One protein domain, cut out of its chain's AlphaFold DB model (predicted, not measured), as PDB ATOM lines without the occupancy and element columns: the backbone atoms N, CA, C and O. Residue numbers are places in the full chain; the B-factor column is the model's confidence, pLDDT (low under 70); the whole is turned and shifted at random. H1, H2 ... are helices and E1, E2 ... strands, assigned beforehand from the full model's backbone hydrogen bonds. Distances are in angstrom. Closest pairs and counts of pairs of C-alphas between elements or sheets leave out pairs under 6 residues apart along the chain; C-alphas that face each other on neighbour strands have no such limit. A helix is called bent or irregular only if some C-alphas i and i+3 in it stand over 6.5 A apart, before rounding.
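AT A GLANCE: This is residues 2 to 51, 91 to 168 and 276 to 308 of the 479 residues of an uncharacterized protein of Hordeum vulgare subsp. vulgare (UniProt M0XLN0). What shape is this? It is built round one long helix, H3: H1 runs beside its first part and H2 stands across it there, while H4 crosses it farther along, where the short parallel strands E3 and E4 also lie. The small hairpin E1 and E2 lies farthest from the mean of the C-alphas, and its residues 4 to 9 stick out; H5 and H6 touch no helix, and E5 lies between H6 and H1, with C-alpha 298 5.3 A from C-alpha 278 of H6 and C-alpha 299 5.7 A from C-alpha 20 of H1. What is the make-up? The printed part has 161 residues and is mostly helix, in the order E1, E2, H1, H2, H3, E3, H4, E4, H5, H6, E5. How large is it? It is compact, with a radius of gyration of the C-alphas of 16.5 A and spans of 46 by 43 by 25 A.

HOW THE PARTS SIT: What comes first? E1, residues 2 to 5, and E2, residues 8 to 10, form an antiparallel hairpin, with N 2 and O 10 2.9 A apart. H1, residues 19 to 30, only just touches H2, residues 35 to 42, with 3 pairs of C-alphas within 8 A; the closest are those of Ala 26 and Phe 38, 6.9 A. What does the hub touch? H3, residues 92 to 117, touches H1 with residues 92 to 103 alone, at a shallow tilt of 19 degrees, opposite ways; the closest C-alphas are those of Thr 30 and Pro 92, 4.6 A. With residues 92 to 100 alone it touches H2, about perpendicular at 75 degrees, closest at the C-alphas of Ser 42 and Ser 97, 4.0 A. With residues 100 to 112 alone it touches H4, residues 134 to 147, at a steep tilt of 43 degrees, closest at the C-alphas of Ala 108 and Ile 140, 5.2 A. How do the later parts sit? E3, residues 122 to 125, H4 and E4, residues 153 to 156, form a strand-helix-strand unit, two parallel neighbour strands with a helix between, with a right-handed crossover; N 125 and O 155 are 2.8 A apart. H5, residues 160 to 168, and H6, residues 278 to 282, touch no helix; E5, residues 297 to 299, pairs with no named strand, but pairs antiparallel with residues 276 to 277. How regular are the backbones? Every O i to N i+4 pair is within hydrogen-bond range in H1, H2, H3, H4 and H6; H5 has 3 of 5 and is irregular, with C-alphas 161 and 164 7.2 A apart.

IN THESE COORDINATES: Where are the anchor points? C-alpha 2 of E1 is at (-53.353, -22.098, 9.284), and C-alpha 299 of E5 is at (-35.996, -19.801, -1.906). How long are the longer helices? From first to last C-alpha, H3 measures 37.7 A, H4 20.0 A, H1 15.6 A and H5 13.3 A.

THE WHOLE: Where is the printed part cut? C-alphas 51 and 91 are 13.8 A apart across one cut, and 168 and 276 are 21.7 A apart across the other. Which link is long, and where is confidence low? The link from H6 to E5, 14 residues, is long; pLDDT is under 70 at residues 132, 160 and 161.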
ATOM      1  N   GLN A   2     -52.180 -22.410   8.467       91.25
ATOM      2  CA  GLN A   2     -53.353 -22.098   9.284       91.25
ATOM      3  C   GLN A   2     -53.259 -22.897  10.581       91.25
ATOM      4  O   GLN A   2     -52.901 -24.070  10.547       91.25
ATOM      5  N   VAL A   3     -53.557 -22.267  11.716       90.19
ATOM      6  CA  VAL A   3     -53.605 -22.924  13.028       90.19
ATOM      7  C   VAL A   3     -55.033 -22.814  13.545       90.19
ATOM      8  O   VAL A   3     -55.523 -21.705  13.751       90.19
ATOM      9  N   THR A   4     -55.702 -23.948  13.733       89.31
ATOM     10  CA  THR A   4     -57.116 -24.017  14.154       89.31
ATOM     11  C   THR A   4     -57.280 -24.494  15.596       89.31
ATOM     12  O   THR A   4     -58.361 -24.388  16.169       89.31
ATOM     13  N   GLY A   5     -56.208 -24.982  16.220       85.50
ATOM     14  CA  GLY A   5     -56.221 -25.409  17.614       85.50
ATOM     15  C   GLY A   5     -54.869 -25.929  18.085       85.50
ATOM     16  O   GLY A   5     -53.869 -25.879  17.367       85.50
ATOM     17  N   ASN A   6     -54.832 -26.454  19.310       82.56
ATOM     18  CA  ASN A   6     -53.611 -27.024  19.871       82.56
ATOM     19  C   ASN A   6     -53.141 -28.218  19.026       82.56
ATOM     20  O   ASN A   6     -53.899 -29.167  18.837       82.56
ATOM     21  N   ARG A   7     -51.908 -28.149  18.504       79.31
ATOM     22  CA  ARG A   7     -51.324 -29.129  17.563       79.31
ATOM     23  C   ARG A   7     -52.150 -29.374  16.288       79.31
ATOM     24  O   ARG A   7     -51.855 -30.311  15.556       79.31
ATOM     25  N   LYS A   8     -53.143 -28.527  15.995       84.94
ATOM     26  CA  LYS A   8     -53.961 -28.587  14.779       84.94
ATOM     27  C   LYS A   8     -53.567 -27.445  13.861       84.94
ATOM     28  O   LYS A   8     -53.897 -26.283  14.115       84.94
ATOM     29  N   PHE A   9     -52.818 -27.783  12.822       87.50
ATOM     30  CA  PHE A   9     -52.356 -26.836  11.826       87.50
ATOM     31  C   PHE A   9     -52.236 -27.502  10.462       87.50
ATOM     32  O   PHE A   9     -51.981 -28.699  10.366       87.50
ATOM     33  N   GLU A  10     -52.360 -26.698   9.414       87.81
ATOM     34  CA  GLU A  10     -52.204 -27.150   8.039       87.81
ATOM     35  C   GLU A  10     -51.373 -26.169   7.210       87.81
ATOM     36  O   GLU A  10     -51.336 -24.947   7.434       87.81
ATOM     37  N   ARG A  11     -50.658 -26.711   6.223       86.94
ATOM     38  CA  ARG A  11     -49.942 -25.899   5.246       86.94
ATOM     39  C   ARG A  11     -50.904 -25.503   4.130       86.94
ATOM     40  O   ARG A  11     -51.108 -26.259   3.196       86.94
ATOM     41  N   VAL A  12     -51.377 -24.264   4.188       87.69
ATOM     42  CA  VAL A  12     -52.244 -23.690   3.147       87.69
ATOM     43  C   VAL A  12     -51.472 -23.405   1.855       87.69
ATOM     44  O   VAL A  12     -51.853 -23.831   0.773       87.69
ATOM     45  N   THR A  13     -50.353 -22.684   1.951       88.75
ATOM     46  CA  THR A  13     -49.562 -22.271   0.784       88.75
ATOM     47  C   THR A  13     -48.127 -21.906   1.184       88.75
ATOM     48  O   THR A  13     -47.764 -21.979   2.362       88.75
ATOM     49  N   GLY A  14     -47.302 -21.535   0.204       86.44
ATOM     50  CA  GLY A  14     -45.947 -21.020   0.387       86.44
ATOM     51  C   GLY A  14     -45.467 -20.261  -0.849       86.44
ATOM     52  O   GLY A  14     -45.950 -20.500  -1.953       86.44
ATOM     53  N   THR A  15     -44.516 -19.350  -0.661       88.19
ATOM     54  CA  THR A  15     -43.864 -18.599  -1.739       88.19
ATOM     55  C   THR A  15     -42.359 -18.787  -1.648       88.19
ATOM     56  O   THR A  15     -41.810 -18.833  -0.547       88.19
ATOM     57  N   HIS A  16     -41.695 -18.892  -2.796       85.50
ATOM     58  CA  HIS A  16     -40.234 -18.909  -2.868       85.50
ATOM     59  C   HIS A  16     -39.614 -17.506  -2.861       85.50
ATOM     60  O   HIS A  16     -38.397 -17.415  -2.813       85.50
ATOM     61  N   ILE A  17     -40.422 -16.429  -2.888       89.69
ATOM     62  CA  ILE A  17     -39.976 -15.031  -2.764       89.69
ATOM     63  C   ILE A  17     -40.102 -14.639  -1.291       89.69
ATOM     64  O   ILE A  17     -41.127 -14.117  -0.849       89.69
ATOM     65  N   GLY A  18     -39.057 -14.927  -0.520       88.00
ATOM     66  CA  GLY A  18     -38.998 -14.632   0.912       88.00
ATOM     67  C   GLY A  18     -37.665 -14.020   1.334       88.00
ATOM     68  O   GLY A  18     -36.921 -13.485   0.513       88.00
ATOM     69  N   GLY A  19     -37.338 -14.133   2.623       88.62
ATOM     70  CA  GLY A  19     -36.112 -13.554   3.185       88.62
ATOM     71  C   GLY A  19     -34.820 -14.066   2.538       88.62
ATOM     72  O   GLY A  19     -33.903 -13.281   2.325       88.62
ATOM     73  N   GLY A  20     -34.763 -15.350   2.160       90.94
ATOM     74  CA  GLY A  20     -33.610 -15.920   1.450       90.94
ATOM     75  C   GLY A  20     -33.384 -15.277   0.080       90.94
ATOM     76  O   GLY A  20     -32.258 -14.924  -0.252       90.94
ATOM     77  N   THR A  21     -34.460 -15.041  -0.672       94.19
ATOM     78  CA  THR A  21     -34.413 -14.356  -1.972       94.19
ATOM     79  C   THR A  21     -33.997 -12.916  -1.854       94.19
ATOM     80  O   THR A  21     -33.101 -12.474  -2.569       94.19
ATOM     81  N   MET A  22     -34.619 -12.201  -0.920       93.12
ATOM     82  CA  MET A  22     -34.270 -10.822  -0.635       93.12
ATOM     83  C   MET A  22     -32.779 -10.730  -0.296       93.12
ATOM     84  O   MET A  22     -32.064  -9.951  -0.915       93.12
ATOM     85  N   PHE A  23     -32.284 -11.564   0.625       93.38
ATOM     86  CA  PHE A  23     -30.890 -11.489   1.049       93.38
ATOM     87  C   PHE A  23     -29.906 -11.929  -0.045       93.38
ATOM     88  O   PHE A  23     -28.840 -11.331  -0.175       93.38
ATOM     89  N   GLY A  24     -30.266 -12.914  -0.874       96.75
ATOM     90  CA  GLY A  24     -29.488 -13.268  -2.061       96.75
ATOM     91  C   GLY A  24     -29.342 -12.082  -3.017       96.75
ATOM     92  O   GLY A  24     -28.229 -11.710  -3.377       96.75
ATOM     93  N   LEU A  25     -30.447 -11.410  -3.347       97.50
ATOM     94  CA  LEU A  25     -30.418 -10.190  -4.161       97.50
ATOM     95  C   LEU A  25     -29.660  -9.049  -3.473       97.50
ATOM     96  O   LEU A  25     -28.902  -8.343  -4.128       97.50
ATOM     97  N   ALA A  26     -29.811  -8.890  -2.158       96.69
ATOM     98  CA  ALA A  26     -29.104  -7.877  -1.384       96.69
ATOM     99  C   ALA A  26     -27.590  -8.034  -1.501       96.69
ATOM    100  O   ALA A  26     -26.902  -7.057  -1.778       96.69
ATOM    101  N   LYS A  27     -27.068  -9.257  -1.368       97.31
ATOM    102  CA  LYS A  27     -25.638  -9.522  -1.568       97.31
ATOM    103  C   LYS A  27     -25.171  -9.092  -2.954       97.31
ATOM    104  O   LYS A  27     -24.145  -8.429  -3.054       97.31
ATOM    105  N   LEU A  28     -25.916  -9.455  -4.000       98.12
ATOM    106  CA  LEU A  28     -25.546  -9.153  -5.387       98.12
ATOM    107  C   LEU A  28     -25.606  -7.655  -5.706       98.12
ATOM    108  O   LEU A  28     -24.764  -7.156  -6.445       98.12
ATOM    109  N   LEU A  29     -26.598  -6.944  -5.165       97.81
ATOM    110  CA  LEU A  29     -26.816  -5.532  -5.471       97.81
ATOM    111  C   LEU A  29     -25.967  -4.600  -4.601       97.81
ATOM    112  O   LEU A  29     -25.520  -3.566  -5.082       97.81
ATOM    113  N   THR A  30     -25.738  -4.934  -3.331       97.31
ATOM    114  CA  THR A  30     -25.087  -4.016  -2.378       97.31
ATOM    115  C   THR A  30     -23.691  -4.460  -1.961       97.31
ATOM    116  O   THR A  30     -22.934  -3.660  -1.417       97.31
ATOM    117  N   GLY A  31     -23.339  -5.730  -2.180       96.00
ATOM    118  CA  GLY A  31     -22.092  -6.316  -1.690       96.00
ATOM    119  C   GLY A  31     -22.070  -6.590  -0.182       96.00
ATOM    120  O   GLY A  31     -21.016  -6.964   0.339       96.00
ATOM    121  N   CYS A  32     -23.198  -6.425   0.523       95.12
ATOM    122  CA  CYS A  32     -23.285  -6.713   1.956       95.12
ATOM    123  C   CYS A  32     -22.920  -8.175   2.266       95.12
ATOM    124  O   CYS A  32     -23.207  -9.099   1.502       95.12
ATOM    125  N   LYS A  33     -22.275  -8.400   3.411       92.94
ATOM    126  CA  LYS A  33     -21.796  -9.724   3.841       92.94
ATOM    127  C   LYS A  33     -22.722 -10.376   4.854       92.94
ATOM    128  O   LYS A  33     -22.754 -11.600   4.968       92.94
ATOM    129  N   SER A  34     -23.463  -9.561   5.596       92.06
ATOM    130  CA  SER A  34     -24.376 -10.004   6.643       92.06
ATOM    131  C   SER A  34     -25.734  -9.332   6.511       92.06
ATOM    132  O   SER A  34     -25.874  -8.273   5.897       92.06
ATOM    133  N   TYR A  35     -26.740  -9.959   7.110       88.00
ATOM    134  CA  TYR A  35     -28.087  -9.409   7.127       88.00
ATOM    135  C   TYR A  35     -28.167  -8.113   7.951       88.00
ATOM    136  O   TYR A  35     -28.812  -7.157   7.530       88.00
ATOM    137  N   ASP A  36     -27.430  -8.028   9.062       88.75
ATOM    138  CA  ASP A  36     -27.366  -6.812   9.882       88.75
ATOM    139  C   ASP A  36     -26.760  -5.629   9.114       88.75
ATOM    140  O   ASP A  36     -27.266  -4.510   9.194       88.75
ATOM    141  N   GLU A  37     -25.708  -5.871   8.327       93.38
ATOM    142  CA  GLU A  37     -25.116  -4.856   7.448       93.38
ATOM    143  C   GLU A  37     -26.120  -4.376   6.395       93.38
ATOM    144  O   GLU A  37     -26.289  -3.170   6.212       93.38
ATOM    145  N   PHE A  38     -26.838  -5.300   5.748       93.31
ATOM    146  CA  PHE A  38     -27.897  -4.959   4.796       93.31
ATOM    147  C   PHE A  38     -28.954  -4.030   5.412       93.31
ATOM    148  O   PHE A  38     -29.364  -3.052   4.792       93.31
ATOM    149  N   LEU A  39     -29.367  -4.297   6.648       90.06
ATOM    150  CA  LEU A  39     -30.379  -3.491   7.325       90.06
ATOM    151  C   LEU A  39     -29.863  -2.121   7.761       90.06
ATOM    152  O   LEU A  39     -30.607  -1.141   7.752       90.06
ATOM    153  N   GLN A  40     -28.587  -2.026   8.132       92.00
ATOM    154  CA  GLN A  40     -27.957  -0.732   8.387       92.00
ATOM    155  C   GLN A  40     -27.888   0.118   7.115       92.00
ATOM    156  O   GLN A  40     -28.089   1.331   7.189       92.00
ATOM    157  N   LEU A  41     -27.632  -0.506   5.959       95.44
ATOM    158  CA  LEU A  41     -27.684   0.165   4.659       95.44
ATOM    159  C   LEU A  41     -29.108   0.635   4.344       95.44
ATOM    160  O   LEU A  41     -29.304   1.808   4.031       95.44
ATOM    161  N   SER A  42     -30.112  -0.235   4.497       93.69
ATOM    162  CA  SER A  42     -31.498   0.098   4.150       93.69
ATOM    163  C   SER A  42     -32.062   1.257   4.975       93.69
ATOM    164  O   SER A  42     -32.866   2.030   4.471       93.69
ATOM    165  N   GLN A  43     -31.634   1.414   6.233       91.81
ATOM    166  CA  GLN A  43     -32.056   2.525   7.101       91.81
ATOM    167  C   GLN A  43     -31.514   3.894   6.667       91.81
ATOM    168  O   GLN A  43     -32.042   4.918   7.091       91.81
ATOM    169  N   LYS A  44     -30.445   3.918   5.866       95.06
ATOM    170  CA  LYS A  44     -29.788   5.146   5.396       95.06
ATOM    171  C   LYS A  44     -30.154   5.504   3.954       95.06
ATOM    172  O   LYS A  44     -29.747   6.564   3.487       95.06
ATOM    173  N   GLY A  45     -30.855   4.614   3.258       95.25
ATOM    174  CA  GLY A  45     -31.171   4.751   1.843       95.25
ATOM    175  C   GLY A  45     -32.547   5.333   1.576       95.25
ATOM    176  O   GLY A  45     -33.459   5.223   2.395       95.25
ATOM    177  N   ASP A  46     -32.705   5.879   0.378       95.50
ATOM    178  CA  ASP A  46     -33.970   6.369  -0.151       95.50
ATOM    179  C   ASP A  46     -34.461   5.453  -1.279       95.50
ATOM    180  O   ASP A  46     -33.911   5.424  -2.384       95.50
ATOM    181  N   ASN A  47     -35.529   4.697  -1.016       94.19
ATOM    182  CA  ASN A  47     -36.100   3.804  -2.015       94.19
ATOM    183  C   ASN A  47     -36.727   4.560  -3.199       94.19
ATOM    184  O   ASN A  47     -36.763   4.013  -4.302       94.19
ATOM    185  N   PHE A  48     -37.150   5.823  -3.040       94.69
ATOM    186  CA  PHE A  48     -37.735   6.615  -4.132       94.69
ATOM    187  C   PHE A  48     -36.742   6.916  -5.264       94.69
ATOM    188  O   PHE A  48     -37.169   7.329  -6.347       94.69
ATOM    189  N   VAL A  49     -35.441   6.686  -5.054       96.00
ATOM    190  CA  VAL A  49     -34.410   6.751  -6.102       96.00
ATOM    191  C   VAL A  49     -34.621   5.670  -7.168       96.00
ATOM    192  O   VAL A  49     -34.382   5.920  -8.351       96.00
ATOM    193  N   LEU A  50     -35.086   4.481  -6.770       96.62
ATOM    194  CA  LEU A  50     -35.284   3.328  -7.659       96.62
ATOM    195  C   LEU A  50     -36.762   3.023  -7.908       96.62
ATOM    196  O   LEU A  50     -37.128   2.550  -8.987       96.62
ATOM    197  N   ASP A  51     -37.611   3.302  -6.928       96.56
ATOM    198  CA  ASP A  51     -39.031   3.000  -6.978       96.56
ATOM    199  C   ASP A  51     -39.800   4.031  -7.807       96.56
ATOM    200  O   ASP A  51     -39.647   5.246  -7.652       96.56
ATOM    201  N   LYS A  91     -26.244   4.104  -4.892       98.06
ATOM    202  CA  LYS A  91     -25.744   3.873  -3.541       98.06
ATOM    203  C   LYS A  91     -26.233   2.507  -3.039       98.06
ATOM    204  O   LYS A  91     -27.421   2.205  -3.200       98.06
ATOM    205  N   PRO A  92     -25.369   1.706  -2.389       97.94
ATOM    206  CA  PRO A  92     -25.778   0.465  -1.730       97.94
ATOM    207  C   PRO A  92     -26.942   0.654  -0.750       97.94
ATOM    208  O   PRO A  92     -27.791  -0.225  -0.624       97.94
ATOM    209  N   GLU A  93     -27.010   1.809  -0.087       98.25
ATOM    210  CA  GLU A  93     -28.083   2.191   0.827       98.25
ATOM    211  C   GLU A  93     -29.444   2.276   0.123       98.25
ATOM    212  O   GLU A  93     -30.412   1.671   0.585       98.25
ATOM    213  N   ASP A  94     -29.524   2.974  -1.016       98.06
ATOM    214  CA  ASP A  94     -30.773   3.158  -1.773       98.06
ATOM    215  C   ASP A  94     -31.273   1.814  -2.328       98.06
ATOM    216  O   ASP A  94     -32.456   1.481  -2.220       98.06
ATOM    217  N   LEU A  95     -30.349   0.992  -2.842       98.12
ATOM    218  CA  LEU A  95     -30.619  -0.380  -3.285       98.12
ATOM    219  C   LEU A  95     -31.161  -1.245  -2.142       98.12
ATOM    220  O   LEU A  95     -32.133  -1.981  -2.327       98.12
ATOM    221  N   ALA A  96     -30.551  -1.145  -0.956       96.56
ATOM    222  CA  ALA A  96     -30.986  -1.887   0.219       96.56
ATOM    223  C   ALA A  96     -32.381  -1.455   0.689       96.56
ATOM    224  O   ALA A  96     -33.215  -2.305   1.002       96.56
ATOM    225  N   SER A  97     -32.651  -0.147   0.695       95.44
ATOM    226  CA  SER A  97     -33.948   0.427   1.064       95.44
ATOM    227  C   SER A  97     -35.058  -0.033   0.109       95.44
ATOM    228  O   SER A  97     -36.090  -0.545   0.554       95.44
ATOM    229  N   ALA A  98     -34.812   0.026  -1.206       96.31
ATOM    230  CA  ALA A  98     -35.755  -0.442  -2.224       96.31
ATOM    231  C   ALA A  98     -36.007  -1.958  -2.153       96.31
ATOM    232  O   ALA A  98     -37.161  -2.390  -2.197       96.31
ATOM    233  N   LEU A  99     -34.960  -2.777  -1.973       95.62
ATOM    234  CA  LEU A  99     -35.112  -4.226  -1.787       95.62
ATOM    235  C   LEU A  99     -35.916  -4.557  -0.527       95.62
ATOM    236  O   LEU A  99     -36.837  -5.376  -0.584       95.62
ATOM    237  N   LEU A 100     -35.585  -3.932   0.607       93.31
ATOM    238  CA  LEU A 100     -36.282  -4.194   1.862       93.31
ATOM    239  C   LEU A 100     -37.765  -3.840   1.729       93.31
ATOM    240  O   LEU A 100     -38.612  -4.659   2.082       93.31
ATOM    241  N   SER A 101     -38.069  -2.662   1.180       92.75
ATOM    242  CA  SER A 101     -39.437  -2.207   0.918       92.75
ATOM    243  C   SER A 101     -40.196  -3.204   0.035       92.75
ATOM    244  O   SER A 101     -41.219  -3.750   0.455       92.75
ATOM    245  N   ALA A 102     -39.644  -3.541  -1.135       94.62
ATOM    246  CA  ALA A 102     -40.270  -4.426  -2.116       94.62
ATOM    247  C   ALA A 102     -40.655  -5.797  -1.528       94.62
ATOM    248  O   ALA A 102     -41.794  -6.253  -1.652       94.62
ATOM    249  N   PHE A 103     -39.726  -6.462  -0.846       93.38
ATOM    250  CA  PHE A 103     -39.994  -7.790  -0.293       93.38
ATOM    251  C   PHE A 103     -40.906  -7.736   0.932       93.38
ATOM    252  O   PHE A 103     -41.729  -8.635   1.117       93.38
ATOM    253  N   THR A 104     -40.823  -6.669   1.730       92.19
ATOM    254  CA  THR A 104     -41.695  -6.486   2.892       92.19
ATOM    255  C   THR A 104     -43.156  -6.311   2.476       92.19
ATOM    256  O   THR A 104     -44.027  -7.012   2.998       92.19
ATOM    257  N   TYR A 105     -43.432  -5.444   1.497       93.00
ATOM    258  CA  TYR A 105     -44.790  -5.252   0.979       93.00
ATOM    259  C   TYR A 105     -45.336  -6.511   0.299       93.00
ATOM    260  O   TYR A 105     -46.496  -6.856   0.515       93.00
ATOM    261  N   ASN A 106     -44.508  -7.263  -0.431       94.44
ATOM    262  CA  ASN A 106     -44.929  -8.538  -1.015       94.44
ATOM    263  C   ASN A 106     -45.297  -9.591   0.049       94.44
ATOM    264  O   ASN A 106     -46.323 -10.262  -0.070       94.44
ATOM    265  N   ILE A 107     -44.497  -9.720   1.116       93.12
ATOM    266  CA  ILE A 107     -44.799 -10.628   2.236       93.12
ATOM    267  C   ILE A 107     -46.124 -10.238   2.894       93.12
ATOM    268  O   ILE A 107     -46.965 -11.106   3.150       93.12
ATOM    269  N   ALA A 108     -46.331  -8.945   3.141       94.06
ATOM    270  CA  ALA A 108     -47.575  -8.449   3.712       94.06
ATOM    271  C   ALA A 108     -48.773  -8.693   2.778       94.06
ATOM    272  O   ALA A 108     -49.823  -9.121   3.252       94.06
ATOM    273  N   GLN A 109     -48.608  -8.515   1.462       95.25
ATOM    274  CA  GLN A 109     -49.671  -8.713   0.475       95.25
ATOM    275  C   GLN A 109     -50.126 -10.169   0.412       95.25
ATOM    276  O   GLN A 109     -51.320 -10.454   0.480       95.25
ATOM    277  N   ILE A 110     -49.181 -11.105   0.305       94.88
ATOM    278  CA  ILE A 110     -49.499 -12.538   0.294       94.88
ATOM    279  C   ILE A 110     -50.171 -12.934   1.610       94.88
ATOM    280  O   ILE A 110     -51.156 -13.670   1.604       94.88
ATOM    281  N   SER A 111     -49.669 -12.425   2.736       95.19
ATOM    282  CA  SER A 111     -50.237 -12.714   4.055       95.19
ATOM    283  C   SER A 111     -51.670 -12.200   4.189       95.19
ATOM    284  O   SER A 111     -52.523 -12.932   4.682       95.19
ATOM    285  N   PHE A 112     -51.940 -10.986   3.700       96.50
ATOM    286  CA  PHE A 112     -53.279 -10.408   3.618       96.50
ATOM    287  C   PHE A 112     -54.215 -11.292   2.788       96.50
ATOM    288  O   PHE A 112     -55.246 -11.728   3.289       96.50
ATOM    289  N   LEU A 113     -53.838 -11.614   1.548       96.19
ATOM    290  CA  LEU A 113     -54.683 -12.388   0.634       96.19
ATOM    291  C   LEU A 113     -55.016 -13.774   1.196       96.19
ATOM    292  O   LEU A 113     -56.172 -14.190   1.182       96.19
ATOM    293  N   VAL A 114     -54.021 -14.475   1.744       95.38
ATOM    294  CA  VAL A 114     -54.223 -15.801   2.343       95.38
ATOM    295  C   VAL A 114     -55.086 -15.714   3.600       95.38
ATOM    296  O   VAL A 114     -55.969 -16.547   3.788       95.38
ATOM    297  N   ALA A 115     -54.870 -14.717   4.462       96.00
ATOM    298  CA  ALA A 115     -55.705 -14.521   5.643       96.00
ATOM    299  C   ALA A 115     -57.161 -14.201   5.262       96.00
ATOM    300  O   ALA A 115     -58.069 -14.756   5.878       96.00
ATOM    301  N   SER A 116     -57.380 -13.393   4.220       95.88
ATOM    302  CA  SER A 116     -58.711 -13.051   3.699       95.88
ATOM    303  C   SER A 116     -59.445 -14.285   3.181       95.88
ATOM    304  O   SER A 116     -60.583 -14.522   3.576       95.88
ATOM    305  N   LEU A 117     -58.771 -15.122   2.384       94.06
ATOM    306  CA  LEU A 117     -59.328 -16.382   1.875       94.06
ATOM    307  C   LEU A 117     -59.767 -17.337   2.992       94.06
ATOM    308  O   LEU A 117     -60.742 -18.065   2.844       94.06
ATOM    309  N   LEU A 118     -59.046 -17.335   4.113       93.94
ATOM    310  CA  LEU A 118     -59.309 -18.210   5.257       93.94
ATOM    311  C   LEU A 118     -60.219 -17.568   6.320       93.94
ATOM    312  O   LEU A 118     -60.455 -18.180   7.361       93.94
ATOM    313  N   GLY A 119     -60.675 -16.326   6.117       94.69
ATOM    314  CA  GLY A 119     -61.464 -15.580   7.103       94.69
ATOM    315  C   GLY A 119     -60.717 -15.283   8.413       94.69
ATOM    316  O   GLY A 119     -61.329 -15.186   9.479       94.69
ATOM    317  N   LEU A 120     -59.386 -15.172   8.371       94.88
ATOM    318  CA  LEU A 120     -58.541 -14.973   9.549       94.88
ATOM    319  C   LEU A 120     -58.270 -13.489   9.808       94.88
ATOM    320  O   LEU A 120     -57.849 -12.753   8.926       94.88
ATOM    321  N   ARG A 121     -58.416 -13.070  11.070       95.31
ATOM    322  CA  ARG A 121     -58.097 -11.699  11.518       95.31
ATOM    323  C   ARG A 121     -56.731 -11.552  12.181       95.31
ATOM    324  O   ARG A 121     -56.295 -10.442  12.452       95.31
ATOM    325  N   ARG A 122     -56.059 -12.656  12.502       95.12
ATOM    326  CA  ARG A 122     -54.757 -12.640  13.184       95.12
ATOM    327  C   ARG A 122     -53.726 -13.341  12.327       95.12
ATOM    328  O   ARG A 122     -53.906 -14.510  11.989       95.12
ATOM    329  N   VAL A 123     -52.644 -12.635  12.036       95.75
ATOM    330  CA  VAL A 123     -51.525 -13.147  11.253       95.75
ATOM    331  C   VAL A 123     -50.279 -13.121  12.123       95.75
ATOM    332  O   VAL A 123     -49.835 -12.063  12.568       95.75
ATOM    333  N   PHE A 124     -49.721 -14.302  12.375       92.81
ATOM    334  CA  PHE A 124     -48.477 -14.450  13.119       92.81
ATOM    335  C   PHE A 124     -47.313 -14.563  12.143       92.81
ATOM    336  O   PHE A 124     -47.255 -15.483  11.328       92.81
ATOM    337  N   PHE A 125     -46.385 -13.624  12.248       91.50
ATOM    338  CA  PHE A 125     -45.158 -13.572  11.481       91.50
ATOM    339  C   PHE A 125     -44.033 -14.224  12.278       91.50
ATOM    340  O   PHE A 125     -43.815 -13.916  13.452       91.50
ATOM    341  N   GLY A 126     -43.375 -15.162  11.604       85.56
ATOM    342  CA  GLY A 126     -42.281 -15.974  12.106       85.56
ATOM    343  C   GLY A 126     -41.115 -15.961  11.114       85.56
ATOM    344  O   GLY A 126     -41.347 -16.053   9.909       85.56
ATOM    345  N   GLY A 127     -39.876 -15.917  11.589       81.38
ATOM    346  CA  GLY A 127     -38.672 -16.177  10.796       81.38
ATOM    347  C   GLY A 127     -37.536 -15.185  11.036       81.38
ATOM    348  O   GLY A 127     -37.753 -14.024  11.373       81.38
ATOM    349  N   SER A 128     -36.302 -15.640  10.808       76.06
ATOM    350  CA  SER A 128     -35.082 -14.844  11.023       76.06
ATOM    351  C   SER A 128     -35.039 -13.537  10.229       76.06
ATOM    352  O   SER A 128     -34.397 -12.595  10.666       76.06
ATOM    353  N   TYR A 129     -35.745 -13.466   9.098       77.06
ATOM    354  CA  TYR A 129     -35.859 -12.258   8.279       77.06
ATOM    355  C   TYR A 129     -36.610 -11.114   8.981       77.06
ATOM    356  O   TYR A 129     -36.254  -9.951   8.815       77.06
ATOM    357  N   ILE A 130     -37.654 -11.428   9.750       78.81
ATOM    358  CA  ILE A 130     -38.547 -10.422  10.345       78.81
ATOM    359  C   ILE A 130     -38.033  -9.994  11.731       78.81
ATOM    360  O   ILE A 130     -38.224  -8.852  12.157       78.81
ATOM    361  N   ARG A 131     -37.345 -10.908  12.423       70.75
ATOM    362  CA  ARG A 131     -36.932 -10.768  13.818       70.75
ATOM    363  C   ARG A 131     -36.101  -9.521  14.101       70.75
ATOM    364  O   ARG A 131     -35.036  -9.350  13.539       70.75
ATOM    365  N   GLY A 132     -36.495  -8.736  15.106       66.81
ATOM    366  CA  GLY A 132     -35.641  -7.672  15.662       66.81
ATOM    367  C   GLY A 132     -35.475  -6.452  14.753       66.81
ATOM    368  O   GLY A 132     -34.729  -5.531  15.083       66.81
ATOM    369  N   HIS A 133     -36.204  -6.410  13.637       79.81
ATOM    370  CA  HIS A 133     -36.098  -5.356  12.642       79.81
ATOM    371  C   HIS A 133     -37.375  -4.536  12.629       79.81
ATOM    372  O   HIS A 133     -38.337  -4.828  11.922       79.81
ATOM    373  N   LYS A 134     -37.373  -3.496  13.469       83.12
ATOM    374  CA  LYS A 134     -38.533  -2.632  13.693       83.12
ATOM    375  C   LYS A 134     -39.126  -2.104  12.385       83.12
ATOM    376  O   LYS A 134     -40.324  -2.215  12.197       83.12
ATOM    377  N   SER A 135     -38.292  -1.643  11.451       81.50
ATOM    378  CA  SER A 135     -38.762  -1.154  10.147       81.50
ATOM    379  C   SER A 135     -39.522  -2.219   9.346       81.50
ATOM    380  O   SER A 135     -40.595  -1.929   8.827       81.50
ATOM    381  N   THR A 136     -39.034  -3.463   9.294       87.38
ATOM    382  CA  THR A 136     -39.732  -4.570   8.619       87.38
ATOM    383  C   THR A 136     -41.072  -4.863   9.287       87.38
ATOM    384  O   THR A 136     -42.090  -4.957   8.608       87.38
ATOM    385  N   MET A 137     -41.095  -4.968  10.619       90.94
ATOM    386  CA  MET A 137     -42.320  -5.234  11.382       90.94
ATOM    387  C   MET A 137     -43.351  -4.105  11.236       90.94
ATOM    388  O   MET A 137     -44.536  -4.376  11.032       90.94
ATOM    389  N   ASP A 138     -42.905  -2.850  11.285       89.69
ATOM    390  CA  ASP A 138     -43.747  -1.664  11.120       89.69
ATOM    391  C   ASP A 138     -44.333  -1.608   9.701       89.69
ATOM    392  O   ASP A 138     -45.538  -1.422   9.546       89.69
ATOM    393  N   ASN A 139     -43.525  -1.870   8.667       89.25
ATOM    394  CA  ASN A 139     -43.972  -1.901   7.272       89.25
ATOM    395  C   ASN A 139     -44.984  -3.027   7.007       89.25
ATOM    396  O   ASN A 139     -45.998  -2.790   6.351       89.25
ATOM    397  N   ILE A 140     -44.750  -4.236   7.540       93.44
ATOM    398  CA  ILE A 140     -45.717  -5.345   7.446       93.44
ATOM    399  C   ILE A 140     -47.030  -4.951   8.118       93.44
ATOM    400  O   ILE A 140     -48.098  -5.138   7.537       93.44
ATOM    401  N   SER A 141     -46.954  -4.397   9.329       94.00
ATOM    402  CA  SER A 141     -48.135  -4.002  10.102       94.00
ATOM    403  C   SER A 141     -48.925  -2.908   9.393       94.00
ATOM    404  O   SER A 141     -50.144  -3.006   9.279       94.00
ATOM    405  N   TYR A 142     -48.234  -1.893   8.870       91.88
ATOM    406  CA  TYR A 142     -48.835  -0.814   8.093       91.88
ATOM    407  C   TYR A 142     -49.546  -1.349   6.848       91.88
ATOM    408  O   TYR A 142     -50.718  -1.048   6.636       91.88
ATOM    409  N   ALA A 143     -48.865  -2.175   6.051       92.12
ATOM    410  CA  ALA A 143     -49.413  -2.713   4.812       92.12
ATOM    411  C   ALA A 143     -50.616  -3.636   5.065       92.12
ATOM    412  O   ALA A 143     -51.637  -3.528   4.387       92.12
ATOM    413  N   LEU A 144     -50.533  -4.496   6.086       93.75
ATOM    414  CA  LEU A 144     -51.635  -5.372   6.475       93.75
ATOM    415  C   LEU A 144     -52.843  -4.565   6.968       93.75
ATOM    416  O   LEU A 144     -53.967  -4.848   6.557       93.75
ATOM    417  N   ASN A 145     -52.629  -3.537   7.795       92.25
ATOM    418  CA  ASN A 145     -53.697  -2.641   8.245       92.25
ATOM    419  C   ASN A 145     -54.333  -1.879   7.078       92.25
ATOM    420  O   ASN A 145     -55.551  -1.734   7.050       92.25
ATOM    421  N   PHE A 146     -53.527  -1.416   6.119       90.38
ATOM    422  CA  PHE A 146     -54.003  -0.705   4.937       90.38
ATOM    423  C   PHE A 146     -54.913  -1.587   4.073       90.38
ATOM    424  O   PHE A 146     -56.048  -1.205   3.811       90.38
ATOM    425  N   TRP A 147     -54.458  -2.781   3.674       91.88
ATOM    426  CA  TRP A 147     -55.259  -3.667   2.818       91.88
ATOM    427  C   TRP A 147     -56.456  -4.293   3.527       91.88
ATOM    428  O   TRP A 147     -57.459  -4.576   2.882       91.88
ATOM    429  N   SER A 148     -56.361  -4.521   4.836       92.81
ATOM    430  CA  SER A 148     -57.462  -5.092   5.615       92.81
ATOM    431  C   SER A 148     -58.436  -4.064   6.174       92.81
ATOM    432  O   SER A 148     -59.329  -4.461   6.914       92.81
ATOM    433  N   GLU A 149     -58.252  -2.768   5.907       93.19
ATOM    434  CA  GLU A 149     -59.045  -1.699   6.534       93.19
ATOM    435  C   GLU A 149     -59.081  -1.835   8.070       93.19
ATOM    436  O   GLU A 149     -60.116  -1.727   8.730       93.19
ATOM    437  N   SER A 150     -57.912  -2.119   8.654       93.12
ATOM    438  CA  SER A 150     -57.706  -2.384  10.087       93.12
ATOM    439  C   SER A 150     -58.461  -3.602  10.654       93.12
ATOM    440  O   SER A 150     -58.596  -3.724  11.872       93.12
ATOM    441  N   GLN A 151     -58.938  -4.527   9.811       94.50
ATOM    442  CA  GLN A 151     -59.602  -5.763  10.256       94.50
ATOM    443  C   GLN A 151     -58.627  -6.897  10.604       94.50
ATOM    444  O   GLN A 151     -59.030  -7.880  11.236       94.50
ATOM    445  N   MET A 152     -57.358  -6.791  10.196       96.12
ATOM    446  CA  MET A 152     -56.326  -7.785  10.484       96.12
ATOM    447  C   MET A 152     -55.226  -7.238  11.384       96.12
ATOM    448  O   MET A 152     -54.749  -6.125  11.209       96.12
ATOM    449  N   GLN A 153     -54.767  -8.076  12.309       94.31
ATOM    450  CA  GLN A 153     -53.679  -7.774  13.226       94.31
ATOM    451  C   GLN A 153     -52.442  -8.614  12.896       94.31
ATOM    452  O   GLN A 153     -52.496  -9.849  12.901       94.31
ATOM    453  N   ALA A 154     -51.313  -7.937  12.683       95.06
ATOM    454  CA  ALA A 154     -49.995  -8.561  12.628       95.06
ATOM    455  C   ALA A 154     -49.461  -8.812  14.048       95.06
ATOM    456  O   ALA A 154     -49.573  -7.967  14.936       95.06
ATOM    457  N   SER A 155     -48.878  -9.982  14.280       93.12
ATOM    458  CA  SER A 155     -48.191 -10.341  15.524       93.12
ATOM    459  C   SER A 155     -46.856 -10.993  15.198       93.12
ATOM    460  O   SER A 155     -46.796 -11.840  14.315       93.12
ATOM    461  N   PHE A 156     -45.789 -10.629  15.906       91.44
ATOM    462  CA  PHE A 156     -44.424 -11.071  15.602       91.44
ATOM    463  C   PHE A 156     -43.891 -11.976  16.714       91.44
ATOM    464  O   PHE A 156     -43.979 -11.638  17.896       91.44
ATOM    465  N   LEU A 157     -43.372 -13.148  16.349       86.94
ATOM    466  CA  LEU A 157     -42.975 -14.178  17.307       86.94
ATOM    467  C   LEU A 157     -41.543 -13.967  17.817       86.94
ATOM    468  O   LEU A 157     -40.571 -14.226  17.123       86.94
ATOM    469  N   GLN A 158     -41.392 -13.616  19.093       77.25
ATOM    470  CA  GLN A 158     -40.090 -13.268  19.685       77.25
ATOM    471  C   GLN A 158     -39.005 -14.372  19.602       77.25
ATOM    472  O   GLN A 158     -37.817 -14.065  19.481       77.25
ATOM    473  N   HIS A 159     -39.390 -15.654  19.669       73.12
ATOM    474  CA  HIS A 159     -38.471 -16.808  19.717       73.12
ATOM    475  C   HIS A 159     -38.495 -17.678  18.445       73.12
ATOM    476  O   HIS A 159     -38.221 -18.876  18.485       73.12
ATOM    477  N   GLU A 160     -38.797 -17.075  17.298       68.12
ATOM    478  CA  GLU A 160     -39.076 -17.764  16.031       68.12
ATOM    479  C   GLU A 160     -37.947 -18.623  15.446       68.12
ATOM    480  O   GLU A 160     -38.220 -19.703  14.923       68.12
ATOM    481  N   GLY A 161     -36.684 -18.205  15.586       67.44
ATOM    482  CA  GLY A 161     -35.532 -18.935  15.030       67.44
ATOM    483  C   GLY A 161     -35.360 -20.354  15.585       67.44
ATOM    484  O   GLY A 161     -34.739 -21.197  14.945       67.44
ATOM    485  N   TYR A 162     -35.952 -20.633  16.747       73.12
ATOM    486  CA  TYR A 162     -35.909 -21.942  17.389       73.12
ATOM    487  C   TYR A 162     -37.211 -22.723  17.232       73.12
ATOM    488  O   TYR A 162     -37.232 -23.895  17.581       73.12
ATOM    489  N   LEU A 163     -38.293 -22.130  16.711       76.19
ATOM    490  CA  LEU A 163     -39.606 -22.788  16.681       76.19
ATOM    491  C   LEU A 163     -39.614 -24.044  15.813       76.19
ATOM    492  O   LEU A 163     -40.266 -25.017  16.175       76.19
ATOM    493  N   GLY A 164     -38.861 -24.052  14.709       75.56
ATOM    494  CA  GLY A 164     -38.694 -25.256  13.891       75.56
ATOM    495  C   GLY A 164     -38.005 -26.384  14.664       75.56
ATOM    496  O   GLY A 164     -38.513 -27.503  14.705       75.56
ATOM    497  N   ALA A 165     -36.895 -26.076  15.341       77.62
ATOM    498  CA  ALA A 165     -36.141 -27.039  16.146       77.62
ATOM    499  C   ALA A 165     -36.914 -27.492  17.397       77.62
ATOM    500  O   ALA A 165     -36.923 -28.674  17.722       77.62
ATOM    501  N   LEU A 166     -37.608 -26.574  18.070       80.69
ATOM    502  CA  LEU A 166     -38.468 -26.859  19.215       80.69
ATOM    503  C   LEU A 166     -39.664 -27.712  18.794       80.69
ATOM    504  O   LEU A 166     -39.982 -28.680  19.468       80.69
ATOM    505  N   GLY A 167     -40.292 -27.396  17.659       78.25
ATOM    506  CA  GLY A 167     -41.351 -28.211  17.077       78.25
ATOM    507  C   GLY A 167     -40.861 -29.622  16.763       78.25
ATOM    508  O   GLY A 167     -41.537 -30.584  17.117       78.25
ATOM    509  N   ALA A 168     -39.665 -29.759  16.182       76.44
ATOM    510  CA  ALA A 168     -39.034 -31.059  15.960       76.44
ATOM    511  C   ALA A 168     -38.784 -31.800  17.283       76.44
ATOM    512  O   ALA A 168     -39.220 -32.938  17.417       76.44
ATOM    513  N   LEU A 276     -32.333 -22.065  -4.131       96.75
ATOM    514  CA  LEU A 276     -32.318 -23.090  -3.091       96.75
ATOM    515  C   LEU A 276     -33.587 -23.936  -3.194       96.75
ATOM    516  O   LEU A 276     -34.695 -23.400  -3.117       96.75
ATOM    517  N   THR A 277     -33.437 -25.247  -3.332       96.50
ATOM    518  CA  THR A 277     -34.539 -26.212  -3.418       96.50
ATOM    519  C   THR A 277     -34.841 -26.859  -2.067       96.50
ATOM    520  O   THR A 277     -34.056 -26.792  -1.123       96.50
ATOM    521  N   VAL A 278     -35.994 -27.517  -1.956       94.00
ATOM    522  CA  VAL A 278     -36.341 -28.351  -0.796       94.00
ATOM    523  C   VAL A 278     -35.352 -29.510  -0.655       94.00
ATOM    524  O   VAL A 278     -35.005 -29.864   0.469       94.00
ATOM    525  N   GLY A 279     -34.859 -30.062  -1.765       95.81
ATOM    526  CA  GLY A 279     -33.847 -31.116  -1.773       95.81
ATOM    527  C   GLY A 279     -32.512 -30.671  -1.182       95.81
ATOM    528  O   GLY A 279     -31.895 -31.426  -0.438       95.81
ATOM    529  N   ASP A 280     -32.118 -29.417  -1.414       96.06
ATOM    530  CA  ASP A 280     -30.912 -28.840  -0.806       96.06
ATOM    531  C   ASP A 280     -31.019 -28.731   0.732       96.06
ATOM    532  O   ASP A 280     -30.003 -28.703   1.422       96.06
ATOM    533  N   ILE A 281     -32.240 -28.670   1.282       92.06
ATOM    534  CA  ILE A 281     -32.492 -28.527   2.727       92.06
ATOM    535  C   ILE A 281     -32.750 -29.886   3.396       92.06
ATOM    536  O   ILE A 281     -32.248 -30.144   4.488       92.06
ATOM    537  N   TYR A 282     -33.562 -30.739   2.768       90.31
ATOM    538  CA  TYR A 282     -34.095 -31.973   3.362       90.31
ATOM    539  C   TYR A 282     -33.575 -33.258   2.693       90.31
ATOM    540  O   TYR A 282     -33.929 -34.359   3.116       90.31
ATOM    541  N   GLY A 283     -32.723 -33.139   1.674       93.38
ATOM    542  CA  GLY A 283     -32.187 -34.257   0.902       93.38
ATOM    543  C   GLY A 283     -33.126 -34.750  -0.204       93.38
ATOM    544  O   GLY A 283     -34.205 -34.209  -0.447       93.38
ATOM    545  N   GLU A 284     -32.720 -35.825  -0.881       92.31
ATOM    546  CA  GLU A 284     -33.337 -36.317  -2.127       92.31
ATOM    547  C   GLU A 284     -34.827 -36.675  -2.018       92.31
ATOM    548  O   GLU A 284     -35.558 -36.621  -3.005       92.31
ATOM    549  N   ARG A 285     -35.307 -37.013  -0.815       90.75
ATOM    550  CA  ARG A 285     -36.719 -37.359  -0.576       90.75
ATOM    551  C   ARG A 285     -37.631 -36.136  -0.453       90.75
ATOM    552  O   ARG A 285     -38.847 -36.297  -0.373       90.75
ATOM    553  N   GLY A 286     -37.069 -34.928  -0.429       92.00
ATOM    554  CA  GLY A 286     -37.810 -33.698  -0.181       92.00
ATOM    555  C   GLY A 286     -38.439 -33.694   1.213       92.00
ATOM    556  O   GLY A 286     -37.854 -34.198   2.171       92.00
ATOM    557  N   TYR A 287     -39.654 -33.158   1.329       88.50
ATOM    558  CA  TYR A 287     -40.409 -33.145   2.582       88.50
ATOM    559  C   TYR A 287     -41.809 -33.775   2.410       88.50
ATOM    560  O   TYR A 287     -42.814 -33.058   2.314       88.50
ATOM    561  N   PRO A 288     -41.906 -35.125   2.406       86.31
ATOM    562  CA  PRO A 288     -43.144 -35.849   2.097       86.31
ATOM    563  C   PRO A 288     -44.300 -35.548   3.053       86.31
ATOM    564  O   PRO A 288     -45.442 -35.460   2.619       86.31
ATOM    565  N   LYS A 289     -44.003 -35.313   4.341       83.44
ATOM    566  CA  LYS A 289     -45.009 -35.036   5.387       83.44
ATOM    567  C   LYS A 289     -45.924 -33.852   5.053       83.44
ATOM    568  O   LYS A 289     -47.039 -33.787   5.553       83.44
ATOM    569  N   ILE A 290     -45.446 -32.912   4.238       81.75
ATOM    570  CA  ILE A 290     -46.209 -31.740   3.787       81.75
ATOM    571  C   ILE A 290     -46.302 -31.654   2.256       81.75
ATOM    572  O   ILE A 290     -46.597 -30.585   1.722       81.75
ATOM    573  N   GLY A 291     -46.028 -32.763   1.561       84.75
ATOM    574  CA  GLY A 291     -46.178 -32.884   0.111       84.75
ATOM    575  C   GLY A 291     -45.248 -31.989  -0.708       84.75
ATOM    576  O   GLY A 291     -45.666 -31.504  -1.754       84.75
ATOM    577  N   LEU A 292     -44.016 -31.729  -0.247       87.69
ATOM    578  CA  LEU A 292     -43.043 -30.934  -1.007       87.69
ATOM    579  C   LEU A 292     -41.977 -31.828  -1.664       87.69
ATOM    580  O   LEU A 292     -41.130 -32.371  -0.949       87.69
ATOM    581  N   PRO A 293     -41.981 -31.970  -3.003       91.69
ATOM    582  CA  PRO A 293     -40.909 -32.633  -3.743       91.69
ATOM    583  C   PRO A 293     -39.543 -31.976  -3.522       91.69
ATOM    584  O   PRO A 293     -39.448 -30.766  -3.320       91.69
ATOM    585  N   ALA A 294     -38.464 -32.754  -3.649       94.06
ATOM    586  CA  ALA A 294     -37.094 -32.238  -3.561       94.06
ATOM    587  C   ALA A 294     -36.794 -31.149  -4.610       94.06
ATOM    588  O   ALA A 294     -36.060 -30.208  -4.328       94.06
ATOM    589  N   SER A 295     -37.408 -31.235  -5.794       91.75
ATOM    590  CA  SER A 295     -37.243 -30.268  -6.886       91.75
ATOM    591  C   SER A 295     -37.957 -28.931  -6.662       91.75
ATOM    592  O   SER A 295     -37.759 -27.998  -7.437       91.75
ATOM    593  N   THR A 296     -38.802 -28.805  -5.635       90.81
ATOM    594  CA  THR A 296     -39.503 -27.549  -5.356       90.81
ATOM    595  C   THR A 296     -38.519 -26.476  -4.907       90.81
ATOM    596  O   THR A 296     -37.761 -26.684  -3.961       90.81
ATOM    597  N   THR A 297     -38.559 -25.298  -5.532       92.94
ATOM    598  CA  THR A 297     -37.792 -24.137  -5.066       92.94
ATOM    599  C   THR A 297     -38.287 -23.703  -3.686       92.94
ATOM    600  O   THR A 297     -39.457 -23.368  -3.505       92.94
ATOM    601  N   ALA A 298     -37.391 -23.711  -2.702       92.44
ATOM    602  CA  ALA A 298     -37.643 -23.235  -1.347       92.44
ATOM    603  C   ALA A 298     -37.391 -21.723  -1.229       92.44
ATOM    604  O   ALA A 298     -38.184 -21.015  -0.610       92.44
ATOM    605  N   ALA A 299     -36.312 -21.225  -1.840       94.88
ATOM    606  CA  ALA A 299     -35.996 -19.801  -1.906       94.88
ATOM    607  C   ALA A 299     -35.250 -19.476  -3.203       94.88
ATOM    608  O   ALA A 299     -34.129 -19.949  -3.408       94.88
ATOM    609  N   SER A 300     -35.837 -18.635  -4.059       96.38
ATOM    610  CA  SER A 300     -35.114 -18.149  -5.240       96.38
ATOM    611  C   SER A 300     -33.889 -17.349  -4.810       96.38
ATOM    612  O   SER A 300     -33.961 -16.706  -3.769       96.38
ATOM    613  N   PHE A 301     -32.772 -17.402  -5.538       97.44
ATOM    614  CA  PHE A 301     -31.486 -16.796  -5.122       97.44
ATOM    615  C   PHE A 301     -30.947 -17.273  -3.752       97.44
ATOM    616  O   PHE A 301     -29.995 -16.702  -3.220       97.44
ATOM    617  N   GLY A 302     -31.527 -18.320  -3.155       96.00
ATOM    618  CA  GLY A 302     -31.163 -18.784  -1.816       96.00
ATOM    619  C   GLY A 302     -29.771 -19.418  -1.714       96.00
ATOM    620  O   GLY A 302     -29.255 -19.541  -0.606       96.00
ATOM    621  N   LYS A 303     -29.147 -19.796  -2.841       96.88
ATOM    622  CA  LYS A 303     -27.766 -20.316  -2.891       96.88
ATOM    623  C   LYS A 303     -26.707 -19.220  -3.009       96.88
ATOM    624  O   LYS A 303     -25.519 -19.519  -2.903       96.88
ATOM    625  N   VAL A 304     -27.103 -17.959  -3.205       96.75
ATOM    626  CA  VAL A 304     -26.163 -16.841  -3.346       96.75
ATOM    627  C   VAL A 304     -25.357 -16.663  -2.055       96.75
ATOM    628  O   VAL A 304     -25.832 -16.197  -1.011       96.75
ATOM    629  N   SER A 305     -24.083 -17.036  -2.125       92.31
ATOM    630  CA  SER A 305     -23.151 -16.984  -1.001       92.31
ATOM    631  C   SER A 305     -22.288 -15.723  -1.050       92.31
ATOM    632  O   SER A 305     -22.120 -15.071  -0.017       92.31
ATOM    633  N   SER A 306     -21.843 -15.346  -2.249       92.62
ATOM    634  CA  SER A 306     -20.998 -14.191  -2.562       92.62
ATOM    635  C   SER A 306     -21.788 -13.025  -3.158       92.62
ATOM    636  O   SER A 306     -22.757 -13.242  -3.883       92.62
ATOM    637  N   GLY A 307     -21.346 -11.796  -2.878       90.50
ATOM    638  CA  GLY A 307     -21.894 -10.564  -3.462       90.50
ATOM    639  C   GLY A 307     -21.242 -10.131  -4.778       90.50
ATOM    640  O   GLY A 307     -21.587  -9.085  -5.318       90.50
ATOM    641  N   LYS A 308     -20.278 -10.893  -5.309       93.81
ATOM    642  CA  LYS A 308     -19.624 -10.559  -6.579       93.81
ATOM    643  C   LYS A 308     -20.425 -11.116  -7.752       93.81
ATOM    644  O   LYS A 308     -20.413 -12.321  -7.986       93.81
TER     645      LYS A 308